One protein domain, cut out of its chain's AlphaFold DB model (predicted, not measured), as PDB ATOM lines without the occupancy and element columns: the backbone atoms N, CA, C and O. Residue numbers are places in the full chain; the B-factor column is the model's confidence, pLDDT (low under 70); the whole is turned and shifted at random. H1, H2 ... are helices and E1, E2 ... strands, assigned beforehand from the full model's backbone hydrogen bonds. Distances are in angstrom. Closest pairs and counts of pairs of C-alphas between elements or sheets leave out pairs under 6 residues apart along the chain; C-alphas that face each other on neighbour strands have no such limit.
ATOM      1  N   CYS A 379     108.861  84.603 127.186       95.69
ATOM      2  CA  CYS A 379     108.652  84.295 125.769       95.69
ATOM      3  C   CYS A 379     108.549  82.777 125.561       95.69
ATOM      4  O   CYS A 379     107.650  82.292 124.876       95.69
ATOM      5  N   GLU A 380     109.417  82.032 126.246       96.56
ATOM      6  CA  GLU A 380     109.499  80.575 126.204       96.56
ATOM      7  C   GLU A 380     108.226  79.891 126.728       96.56
ATOM      8  O   GLU A 380     107.918  78.785 126.297       96.56
ATOM      9  N   SER A 381     107.447  80.546 127.599       96.50
ATOM     10  CA  SER A 381     106.188  79.996 128.130       96.50
ATOM     11  C   SER A 381     105.101  79.832 127.064       96.50
ATOM     12  O   SER A 381     104.205  79.010 127.227       96.50
ATOM     13  N   CYS A 382     105.179  80.600 125.974       97.00
ATOM     14  CA  CYS A 382     104.218  80.551 124.871       97.00
ATOM     15  C   CYS A 382     104.861  80.037 123.576       97.00
ATOM     16  O   CYS A 382     104.247  79.281 122.824       97.00
ATOM     17  N   HIS A 383     106.099  80.441 123.300       96.69
ATOM     18  CA  HIS A 383     106.782  80.164 122.036       96.69
ATOM     19  C   HIS A 383     107.732  78.962 122.093       96.69
ATOM     20  O   HIS A 383     108.255  78.548 121.056       96.69
ATOM     21  N   GLY A 384     107.975  78.405 123.281       96.62
ATOM     22  CA  GLY A 384     108.948  77.339 123.480       96.62
ATOM     23  C   GLY A 384     110.380  77.841 123.338       96.62
ATOM     24  O   GLY A 384     110.665  79.038 123.409       96.62
ATOM     25  N   THR A 385     111.300  76.909 123.142       96.12
ATOM     26  CA  THR A 385     112.725  77.193 122.971       96.12
ATOM     27  C   THR A 385     113.174  76.838 121.557       96.12
ATOM     28  O   THR A 385     112.414  76.313 120.741       96.12
ATOM     29  N   VAL A 386     114.450  77.079 121.263       95.44
ATOM     30  CA  VAL A 386     115.081  76.617 120.018       95.44
ATOM     31  C   VAL A 386     115.195  75.087 119.950       95.44
ATOM     32  O   VAL A 386     115.393  74.533 118.872       95.44
ATOM     33  N   ARG A 387     115.057  74.392 121.090       95.06
ATOM     34  CA  ARG A 387     115.234  72.936 121.208       95.06
ATOM     35  C   ARG A 387     113.921  72.178 121.337       95.06
ATOM     36  O   ARG A 387     113.854  71.034 120.895       95.06
ATOM     37  N   GLU A 388     112.894  72.802 121.905       96.06
ATOM     38  CA  GLU A 388     111.636  72.149 122.280       96.06
ATOM     39  C   GLU A 388     110.444  73.095 122.090       96.06
ATOM     40  O   GLU A 388     110.524  74.282 122.413       96.06
ATOM     41  N   THR A 389     109.330  72.569 121.575       96.94
ATOM     42  CA  THR A 389     108.034  73.260 121.617       96.94
ATOM     43  C   THR A 389     107.461  73.175 123.027       96.94
ATOM     44  O   THR A 389     107.797  72.254 123.776       96.94
ATOM     45  N   ILE A 390     106.566  74.092 123.393       97.19
ATOM     46  CA  ILE A 390     105.877  73.961 124.681       97.19
ATOM     47  C   ILE A 390     105.005  72.704 124.707       97.19
ATOM     48  O   ILE A 390     104.484  72.269 123.679       97.19
ATOM     49  N   GLN A 391     104.839  72.142 125.899       95.19
ATOM     50  CA  GLN A 391     103.982  70.991 126.158       95.19
ATOM     51  C   GLN A 391     103.035  71.322 127.315       95.19
ATOM     52  O   GLN A 391     103.433  72.054 128.228       95.19
ATOM     53  N   PRO A 392     101.792  70.816 127.297       95.00
ATOM     54  CA  PRO A 392     100.920  70.921 128.453       95.00
ATOM     55  C   PRO A 392     101.449  70.053 129.604       95.00
ATOM     56  O   PRO A 392     102.123  69.046 129.391       95.00
ATOM     57  N   ASN A 393     101.119  70.437 130.835       93.88
ATOM     58  CA  ASN A 393     101.350  69.624 132.024       93.88
ATOM     59  C   ASN A 393     100.384  68.419 132.081       93.88
ATOM     60  O   ASN A 393      99.507  68.263 131.229       93.88
ATOM     61  N   ASP A 394     100.503  67.593 133.124       93.38
ATOM     62  CA  ASP A 394      99.662  66.397 133.322       93.38
ATOM     63  C   ASP A 394      98.151  66.704 133.415       93.38
ATOM     64  O   ASP A 394      97.316  65.828 133.188       93.38
ATOM     65  N   GLU A 395      97.787  67.949 133.732       92.38
ATOM     66  CA  GLU A 395      96.403  68.431 133.801       92.38
ATOM     67  C   GLU A 395      95.909  69.033 132.471       92.38
ATOM     68  O   GLU A 395      94.761  69.466 132.376       92.38
ATOM     69  N   GLY A 396      96.751  69.049 131.434       93.31
ATOM     70  CA  GLY A 396      96.421  69.576 130.111       93.31
ATOM     71  C   GLY A 396      96.614  71.087 129.955       93.31
ATOM     72  O   GLY A 396      96.161  71.648 128.959       93.31
ATOM     73  N   PHE A 397      97.274  71.763 130.901       94.81
ATOM     74  CA  PHE A 397      97.524  73.205 130.839       94.81
ATOM     75  C   PHE A 397      98.953  73.524 130.412       94.81
ATOM     76  O   PHE A 397      99.908  72.969 130.948       94.81
ATOM     77  N   PHE A 398      99.113  74.501 129.522       96.56
ATOM     78  CA  PHE A 398     100.401  75.172 129.353       96.56
ATOM     79  C   PHE A 398     100.677  76.089 130.541       96.56
ATOM     80  O   PHE A 398      99.745  76.646 131.129       96.56
ATOM     81  N   THR A 399     101.948  76.263 130.890       95.75
ATOM     82  CA  THR A 399     102.333  76.947 132.125       95.75
ATOM     83  C   THR A 399     103.389  78.021 131.912       95.75
ATOM     84  O   THR A 399     104.197  77.957 130.986       95.75
ATOM     85  N   ASN A 400     103.420  79.003 132.810       94.38
ATOM     86  CA  ASN A 400     104.536  79.943 132.899       94.38
ATOM     87  C   ASN A 400     105.801  79.257 133.465       94.38
ATOM     88  O   ASN A 400     105.809  78.055 133.746       94.38
ATOM     89  N   SER A 401     106.881  80.021 133.666       92.75
ATOM     90  CA  SER A 401     108.146  79.470 134.188       92.75
ATOM     91  C   SER A 401     108.089  78.953 135.635       92.75
ATOM     92  O   SER A 401     109.010  78.257 136.054       92.75
ATOM     93  N   ALA A 402     107.026  79.253 136.385       91.19
ATOM     94  CA  ALA A 402     106.784  78.724 137.728       91.19
ATOM     95  C   ALA A 402     105.824  77.518 137.740       91.19
ATOM     96  O   ALA A 402     105.504  77.006 138.809       91.19
ATOM     97  N   GLY A 403     105.372  77.044 136.572       92.62
ATOM     98  CA  GLY A 403     104.437  75.921 136.471       92.62
ATOM     99  C   GLY A 403     102.966  76.312 136.640       92.62
ATOM    100  O   GLY A 403     102.110  75.441 136.781       92.62
ATOM    101  N   GLU A 404     102.638  77.604 136.601       92.06
ATOM    102  CA  GLU A 404     101.268  78.076 136.804       92.06
ATOM    103  C   GLU A 404     100.489  78.128 135.479       92.06
ATOM    104  O   GLU A 404     101.029  78.613 134.479       92.06
ATOM    105  N   PRO A 405      99.219  77.674 135.443       93.50
ATOM    106  CA  PRO A 405      98.443  77.571 134.207       93.50
ATOM    107  C   PRO A 405      98.196  78.901 133.476       93.50
ATOM    108  O   PRO A 405      97.547  79.814 133.998       93.50
ATOM    109  N   ILE A 406      98.573  78.956 132.198       93.88
ATOM    110  CA  ILE A 406      98.199  80.011 131.251       93.88
ATOM    111  C   ILE A 406      96.888  79.598 130.577       93.88
ATOM    112  O   ILE A 406      96.865  79.049 129.481       93.88
ATOM    113  N   LYS A 407      95.760  79.878 131.238       90.50
ATOM    114  CA  LYS A 407      94.422  79.430 130.794       90.50
ATOM    115  C   LYS A 407      94.001  79.912 129.401       90.50
ATOM    116  O   LYS A 407      93.099  79.334 128.806       90.50
ATOM    117  N   ALA A 408      94.593  81.002 128.916       92.31
ATOM    118  CA  ALA A 408      94.303  81.546 127.593       92.31
ATOM    119  C   ALA A 408      94.997  80.769 126.463       92.31
ATOM    120  O   ALA A 408      94.638  80.957 125.301       92.31
ATOM    121  N   LEU A 409      95.985  79.931 126.794       95.81
ATOM    122  CA  LEU A 409      96.772  79.166 125.842       95.81
ATOM    123  C   LEU A 409      96.218  77.743 125.731       95.81
ATOM    124  O   LEU A 409      95.998  77.078 126.741       95.81
ATOM    125  N   TYR A 410      95.988  77.272 124.510       95.88
ATOM    126  CA  TYR A 410      95.451  75.937 124.257       95.88
ATOM    127  C   TYR A 410      95.899  75.410 122.893       95.88
ATOM    128  O   TYR A 410      96.270  76.172 122.001       95.88
ATOM    129  N   GLU A 411      95.858  74.090 122.731       96.00
ATOM    130  CA  GLU A 411      96.161  73.435 121.463       96.00
ATOM    131  C   GLU A 411      94.869  73.115 120.707       96.00
ATOM    132  O   GLU A 411      93.887  72.647 121.287       96.00
ATOM    133  N   ASN A 412      94.873  73.351 119.399       94.75
ATOM    134  CA  ASN A 412      93.824  72.908 118.495       94.75
ATOM    135  C   ASN A 412      94.428  72.527 117.138       94.75
ATOM    136  O   ASN A 412      95.198  73.292 116.561       94.75
ATOM    137  N   GLU A 413      94.075  71.346 116.623       93.25
ATOM    138  CA  GLU A 413      94.556  70.824 115.331       93.25
ATOM    139  C   GLU A 413      96.092  70.897 115.155       93.25
ATOM    140  O   GLU A 413      96.595  71.231 114.080       93.25
ATOM    141  N   GLY A 414      96.851  70.595 116.218       90.25
ATOM    142  CA  GLY A 414      98.320  70.603 116.204       90.25
ATOM    143  C   GLY A 414      98.951  71.998 116.178       90.25
ATOM    144  O   GLY A 414     100.132  72.131 115.874       90.25
ATOM    145  N   LYS A 415      98.174  73.052 116.452       95.06
ATOM    146  CA  LYS A 415      98.661  74.426 116.608       95.06
ATOM    147  C   LYS A 415      98.313  74.953 117.984       95.06
ATOM    148  O   LYS A 415      97.257  74.649 118.532       95.06
ATOM    149  N   ILE A 416      99.178  75.815 118.494       97.56
ATOM    150  CA  ILE A 416      98.967  76.492 119.768       97.56
ATOM    151  C   ILE A 416      98.332  77.853 119.504       97.56
ATOM    152  O   ILE A 416      98.773  78.609 118.634       97.56
ATOM    153  N   TYR A 417      97.295  78.158 120.273       97.62
ATOM    154  CA  TYR A 417      96.541  79.397 120.203       97.62
ATOM    155  C   TYR A 417      96.523  80.089 121.554       97.62
ATOM    156  O   TYR A 417      96.318  79.442 122.577       97.62
ATOM    157  N   LEU A 418      96.666  81.412 121.538       97.06
ATOM    158  CA  LEU A 418      96.356  82.276 122.668       97.06
ATOM    159  C   LEU A 418      95.061  83.027 122.365       97.06
ATOM    160  O   LEU A 418      94.971  83.720 121.351       97.06
ATOM    161  N   ARG A 419      94.058  82.900 123.237       96.12
ATOM    162  CA  ARG A 419      92.805  83.654 123.131       96.12
ATOM    163  C   ARG A 419      92.918  84.987 123.860       96.12
ATOM    164  O   ARG A 419      93.035  85.006 125.083       96.12
ATOM    165  N   GLY A 420      92.825  86.090 123.123       95.25
ATOM    166  CA  GLY A 420      92.793  87.427 123.714       95.25
ATOM    167  C   GLY A 420      91.530  87.619 124.557       95.25
ATOM    168  O   GLY A 420      90.416  87.406 124.074       95.25
ATOM    169  N   LYS A 421      91.677  88.041 125.815       90.69
ATOM    170  CA  LYS A 421      90.565  88.212 126.764       90.69
ATOM    171  C   LYS A 421      89.628  89.338 126.362       90.69
ATOM    172  O   LYS A 421      88.420  89.209 126.522       90.69
ATOM    173  N   LEU A 422      90.187  90.438 125.857       90.44
ATOM    174  CA  LEU A 422      89.404  91.601 125.439       90.44
ATOM    175  C   LEU A 422      88.845  91.434 124.022       90.44
ATOM    176  O   LEU A 422      87.701  91.788 123.759       90.44
ATOM    177  N   SER A 423      89.652  90.901 123.105       91.75
ATOM    178  CA  SER A 423      89.284  90.781 121.692       91.75
ATOM    179  C   SER A 423      88.436  89.543 121.388       91.75
ATOM    180  O   SER A 423      87.753  89.515 120.363       91.75
ATOM    181  N   GLY A 424      88.517  88.502 122.226       92.62
ATOM    182  CA  GLY A 424      87.959  87.173 121.963       92.62
ATOM    183  C   GLY A 424      88.616  86.445 120.784       92.62
ATOM    184  O   GLY A 424      88.152  85.374 120.398       92.62
ATOM    185  N   LYS A 425      89.663  87.024 120.181       95.44
ATOM    186  CA  LYS A 425      90.325  86.484 118.992       95.44
ATOM    187  C   LYS A 425      91.343  85.424 119.385       95.44
ATOM    188  O   LYS A 425      92.039  85.557 120.388       95.44
ATOM    189  N   ASP A 426      91.446  84.401 118.547       97.00
ATOM    190  CA  ASP A 426      92.472  83.373 118.662       97.00
ATOM    191  C   ASP A 426      93.703  83.761 117.839       97.00
ATOM    192  O   ASP A 426      93.615  84.026 116.637       97.00
ATOM    193  N   HIS A 427      94.860  83.777 118.494       96.88
ATOM    194  CA  HIS A 427      96.147  84.125 117.905       96.88
ATOM    195  C   HIS A 427      97.018  82.878 117.822       96.88
ATOM    196  O   HIS A 427      97.292  82.254 118.843       96.88
ATOM    197  N   VAL A 428      97.473  82.519 116.619       96.69
ATOM    198  CA  VAL A 428      98.418  81.405 116.453       96.69
ATOM    199  C   VAL A 428      99.749  81.785 117.098       96.69
ATOM    200  O   VAL A 428     100.400  82.741 116.669       96.69
ATOM    201  N   VAL A 429     100.176  81.008 118.088       96.88
ATOM    202  CA  VAL A 429     101.452  81.188 118.777       96.88
ATOM    203  C   VAL A 429     102.502  80.315 118.107       96.88
ATOM    204  O   VAL A 429     102.554  79.099 118.292       96.88
ATOM    205  N   LYS A 430     103.345  80.954 117.293       94.25
ATOM    206  CA  LYS A 430     104.430  80.271 116.583       94.25
ATOM    207  C   LYS A 430     105.427  79.681 117.572       94.25
ATOM    208  O   LYS A 430     105.917  80.403 118.439       94.25
ATOM    209  N   GLN A 431     105.765  78.409 117.386       96.19
ATOM    210  CA  GLN A 431     106.812  77.753 118.157       96.19
ATOM    211  C   GLN A 431     108.185  78.029 117.532       96.19
ATOM    212  O   GLN A 431     108.355  77.929 116.310       96.19
ATOM    213  N   VAL A 432     109.172  78.390 118.358       94.62
ATOM    214  CA  VAL A 432     110.521  78.760 117.894       94.62
ATOM    215  C   VAL A 432     111.198  77.571 117.224       94.62
ATOM    216  O   VAL A 432     111.660  77.709 116.093       94.62
ATOM    217  N   LYS A 433     111.186  76.398 117.870       94.88
ATOM    218  CA  LYS A 433     111.724  75.159 117.299       94.88
ATOM    219  C   LYS A 433     111.175  74.878 115.899       94.88
ATOM    220  O   LYS A 433     111.947  74.683 114.968       94.88
ATOM    221  N   GLU A 434     109.854  74.886 115.741       93.75
ATOM    222  CA  GLU A 434     109.216  74.613 114.447       93.75
ATOM    223  C   GLU A 434     109.589  75.659 113.399       93.75
ATOM    224  O   GLU A 434     109.753  75.343 112.223       93.75
ATOM    225  N   SER A 435     109.738  76.918 113.814       90.25
ATOM    226  CA  SER A 435     110.195  77.978 112.919       90.25
ATOM    227  C   SER A 435     111.627  77.705 112.452       90.25
ATOM    228  O   SER A 435     111.895  77.784 111.260       90.25
ATOM    229  N   LEU A 436     112.539  77.301 113.335       91.00
ATOM    230  CA  LEU A 436     113.905  76.943 112.938       91.00
ATOM    231  C   LEU A 436     113.933  75.701 112.035       91.00
ATOM    232  O   LEU A 436     114.574  75.735 110.990       91.00
ATOM    233  N   ASP A 437     113.177  74.651 112.362       90.25
ATOM    234  CA  ASP A 437     113.138  73.411 111.572       90.25
ATOM    235  C   ASP A 437     112.652  73.644 110.122       90.25
ATOM    236  O   ASP A 437     113.035  72.912 109.207       90.25
ATOM    237  N   ASN A 438     111.828  74.675 109.896       87.31
ATOM    238  CA  ASN A 438     111.245  74.986 108.588       87.31
ATOM    239  C   ASN A 438     111.979  76.088 107.805       87.31
ATOM    240  O   ASN A 438     111.761  76.223 106.598       87.31
ATOM    241  N   TYR A 439     112.815  76.903 108.455       82.62
ATOM    242  CA  TYR A 439     113.519  78.001 107.791       82.62
ATOM    243  C   TYR A 439     114.885  77.556 107.247       82.62
ATOM    244  O   TYR A 439     115.604  76.806 107.911       82.62
ATOM    245  N   PRO A 440     115.297  78.042 106.057       82.81
ATOM    246  CA  PRO A 440     116.596  77.692 105.492       82.81
ATOM    247  C   PRO A 440     117.763  78.074 106.410       82.81
ATOM    248  O   PRO A 440     117.770  79.153 107.005       82.81
ATOM    249  N   THR A 441     118.788  77.223 106.454       79.94
ATOM    250  CA  THR A 441     119.964  77.364 107.336       79.94
ATOM    251  C   THR A 441     120.789  78.628 107.098       79.94
ATOM    252  O   THR A 441     121.510  79.052 107.985       79.94
ATOM    253  N   TRP A 442     120.675  79.253 105.925       75.69
ATOM    254  CA  TRP A 442     121.382  80.491 105.578       75.69
ATOM    255  C   TRP A 442     120.677  81.768 106.060       75.69
ATOM    256  O   TRP A 442     121.160  82.869 105.808       75.69
ATOM    257  N   THR A 443     119.510  81.654 106.700       83.00
ATOM    258  CA  THR A 443     118.773  82.819 107.202       83.00
ATOM    259  C   THR A 443     119.427  83.403 108.453       83.00
ATOM    260  O   THR A 443     119.968  82.675 109.282       83.00
ATOM    261  N   ASN A 444     119.298  84.719 108.653       81.00
ATOM    262  CA  ASN A 444     119.763  85.379 109.882       81.00
ATOM    263  C   ASN A 444     119.120  84.782 111.143       81.00
ATOM    264  O   ASN A 444     119.766  84.713 112.182       81.00
ATOM    265  N   LEU A 445     117.877  84.298 111.036       83.62
ATOM    266  CA  LEU A 445     117.194  83.574 112.107       83.62
ATOM    267  C   LEU A 445     117.994  82.340 112.553       83.62
ATOM    268  O   LEU A 445     118.191  82.142 113.749       83.62
ATOM    269  N   GLN A 446     118.465  81.535 111.598       87.31
ATOM    270  CA  GLN A 446     119.262  80.338 111.872       87.31
ATOM    271  C   GLN A 446     120.669  80.688 112.361       87.31
ATOM    272  O   GLN A 446     121.131  80.089 113.323       87.31
ATOM    273  N   ASN A 447     121.314  81.704 111.781       84.00
ATOM    274  CA  ASN A 447     122.634  82.154 112.241       84.00
ATOM    275  C   ASN A 447     122.606  82.686 113.683       84.00
ATOM    276  O   ASN A 447     123.557  82.484 114.432       84.00
ATOM    277  N   ALA A 448     121.528  83.371 114.074       83.50
ATOM    278  CA  ALA A 448     121.393  83.929 115.412       83.50
ATOM    279  C   ALA A 448     120.871  82.895 116.424       83.50
ATOM    280  O   ALA A 448     121.474  82.697 117.472       83.50
ATOM    281  N   MET A 449     119.749  82.230 116.145       90.06
ATOM    282  CA  MET A 449     119.063  81.396 117.141       90.06
ATOM    283  C   MET A 449     119.230  79.892 116.924       90.06
ATOM    284  O   MET A 449     118.946  79.123 117.844       90.06
ATOM    285  N   GLY A 450     119.687  79.458 115.750       91.38
ATOM    286  CA  GLY A 450     119.938  78.049 115.469       91.38
ATOM    287  C   GLY A 450     120.954  77.448 116.440       91.38
ATOM    288  O   GLY A 450     121.854  78.129 116.932       91.38
ATOM    289  N   VAL A 451     120.789  76.161 116.734       92.19
ATOM    290  CA  VAL A 451     121.757  75.408 117.536       92.19
ATOM    291  C   VAL A 451     122.908  74.997 116.620       92.19
ATOM    292  O   VAL A 451     122.683  74.301 115.628       92.19
ATOM    293  N   ASN A 452     124.123  75.444 116.928       89.19
ATOM    294  CA  ASN A 452     125.313  75.134 116.136       89.19
ATOM    295  C   ASN A 452     125.855  73.713 116.416       89.19
ATOM    296  O   ASN A 452     125.301  72.965 117.222       89.19
ATOM    297  N   GLU A 453     126.948  73.334 115.745       89.75
ATOM    298  CA  GLU A 453     127.564  71.998 115.868       89.75
ATOM    299  C   GLU A 453     128.055  71.673 117.289       89.75
ATOM    300  O   GLU A 453     128.033  70.510 117.695       89.75
ATOM    301  N   ASP A 454     128.424  72.696 118.065       90.38
ATOM    302  CA  ASP A 454     128.848  72.576 119.464       90.38
ATOM    303  C   ASP A 454     127.661  72.569 120.446       90.38
ATOM    304  O   ASP A 454     127.842  72.484 121.662       90.38
ATOM    305  N   GLY A 455     126.429  72.653 119.937       91.44
ATOM    306  CA  GLY A 455     125.208  72.676 120.737       91.44
ATOM    307  C   GLY A 455     124.834  74.052 121.297       91.44
ATOM    308  O   GLY A 455     123.883  74.127 122.077       91.44
ATOM    309  N   TYR A 456     125.533  75.118 120.902       92.31
ATOM    310  CA  TYR A 456     125.311  76.495 121.347       92.31
ATOM    311  C   TYR A 456     124.246  77.219 120.515       92.31
ATOM    312  O   TYR A 456     124.184  77.068 119.295       92.31
ATOM    313  N   SER A 457     123.448  78.056 121.174       93.62
ATOM    314  CA  SER A 457     122.567  79.063 120.576       93.62
ATOM    315  C   SER A 457     122.706  80.368 121.358       93.62
ATOM    316  O   SER A 457     122.836  80.329 122.580       93.62
ATOM    317  N   HIS A 458     122.566  81.533 120.711       93.69
ATOM    318  CA  HIS A 458     122.502  82.806 121.449       93.69
ATOM    319  C   HIS A 458     121.425  82.787 122.540       93.69
ATOM    320  O   HIS A 458     121.585  83.425 123.572       93.69
ATOM    321  N   THR A 459     120.346  82.021 122.352       93.94
ATOM    322  CA  THR A 459     119.261  81.909 123.340       93.94
ATOM    323  C   THR A 459     119.674  81.230 124.651       93.94
ATOM    324  O   THR A 459     118.922  81.302 125.627       93.94
ATOM    325  N   ASP A 460     120.858  80.614 124.709       93.50
ATOM    326  CA  ASP A 460     121.437  80.066 125.938       93.50
ATOM    327  C   ASP A 460     121.895  81.191 126.879       93.50
ATOM    328  O   ASP A 460     121.593  81.149 128.072       93.50
ATOM    329  N   ASP A 461     122.500  82.244 126.320       93.69
ATOM    330  CA  ASP A 461     123.083  83.359 127.076       93.69
ATOM    331  C   ASP A 461     122.273  84.658 126.974       93.69
ATOM    332  O   ASP A 461     122.480  85.566 127.771       93.69
TER     333      ASP A 461
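This is residues 379 to 461 of the 655 residues of an uncharacterized protein of Myxococcales bacterium (UniProt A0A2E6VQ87). The domain is an elongated, loosely built body with a small three-stranded sheet, E1, E2 and E3, at one end and the short helices H3 and H4 at the other. H1 and H2 lie between these ends, H1 nearest the mean of the C-alphas, and a long stretch without named elements, residues 384 to 408, first folds back near H2 and then winds to the sheet's end. The printed part has 83 residues, with four named helices and three named strands in the order H1, E1, E2, E3, H2, H3, H4; the sheet has the order E1, E2, E3 and is antiparallel. The class is mixed, helices and strands, with 34 residues in named elements, under half of those printed. The whole is only just loose, close to compact, with a radius of gyration of the C-alphas of 14.3 A and spans of 39 by 25 by 22 A.

In the sheet, E1 is residues 409 to 412, 10.1 A long from first to last C-alpha, E2 is residues 415 to 419, 12.7 A long, and E3 is residues 426 to 428. C-alpha 415 is at (98.661, 74.426, 116.608). H1 is residues 379 to 383, with C-alpha 379 at (108.652, 84.295, 125.769). H2, residues 432 to 438, is 10.1 A long, and H3, residues 444 to 449, is 8.3 A long. H4 is residues 458 to 461, with C-alpha 461 at (123.083, 83.359, 127.076).

The strands form a meander, each the antiparallel neighbour of the one before, with E1 and E3 as edge strands. E1 and E2 are a hairpin at 137 degrees between their directions, with N 410 and O 417 within hydrogen-bond range at 2.9 A. E2 and E3 are also a hairpin, at 141 degrees, with N 418 and O 427 within range at 2.9 A. H1 is on the sheet but only grazes it with residues 381 to 383. H1 and H2 are close but not clearly touching; their closest C-alphas, of His 383 and Val 432, are 5.8 A apart. H2 and H3 are close but not clearly touching, with the closest C-alphas, of Leu 436 and Gln 446, 6.4 A apart; they run opposite ways at a steep tilt of 43 degrees. H3 and H4 only just touch, with 3 pairs of C-alphas within 8 A, and only at the corner by their link; the closest C-alphas, of Met 449 and His 458, are 5.7 A apart. Among the pairs that are apart are H1 and H3, H2 and H4, and E3 and H3. In H1, H2 and H3 every O i to N i+4 pair is within hydrogen-bond range; H4 is too short for such a pair.

The two C-alphas farthest apart, those of Leu 422 and Asp 454, are 44.2 A apart. The printed part has no cut. The link from H1 to E1, 25 residues, is long. The mean pLDDT of the printed part is 92.6, and no printed residue is under 70.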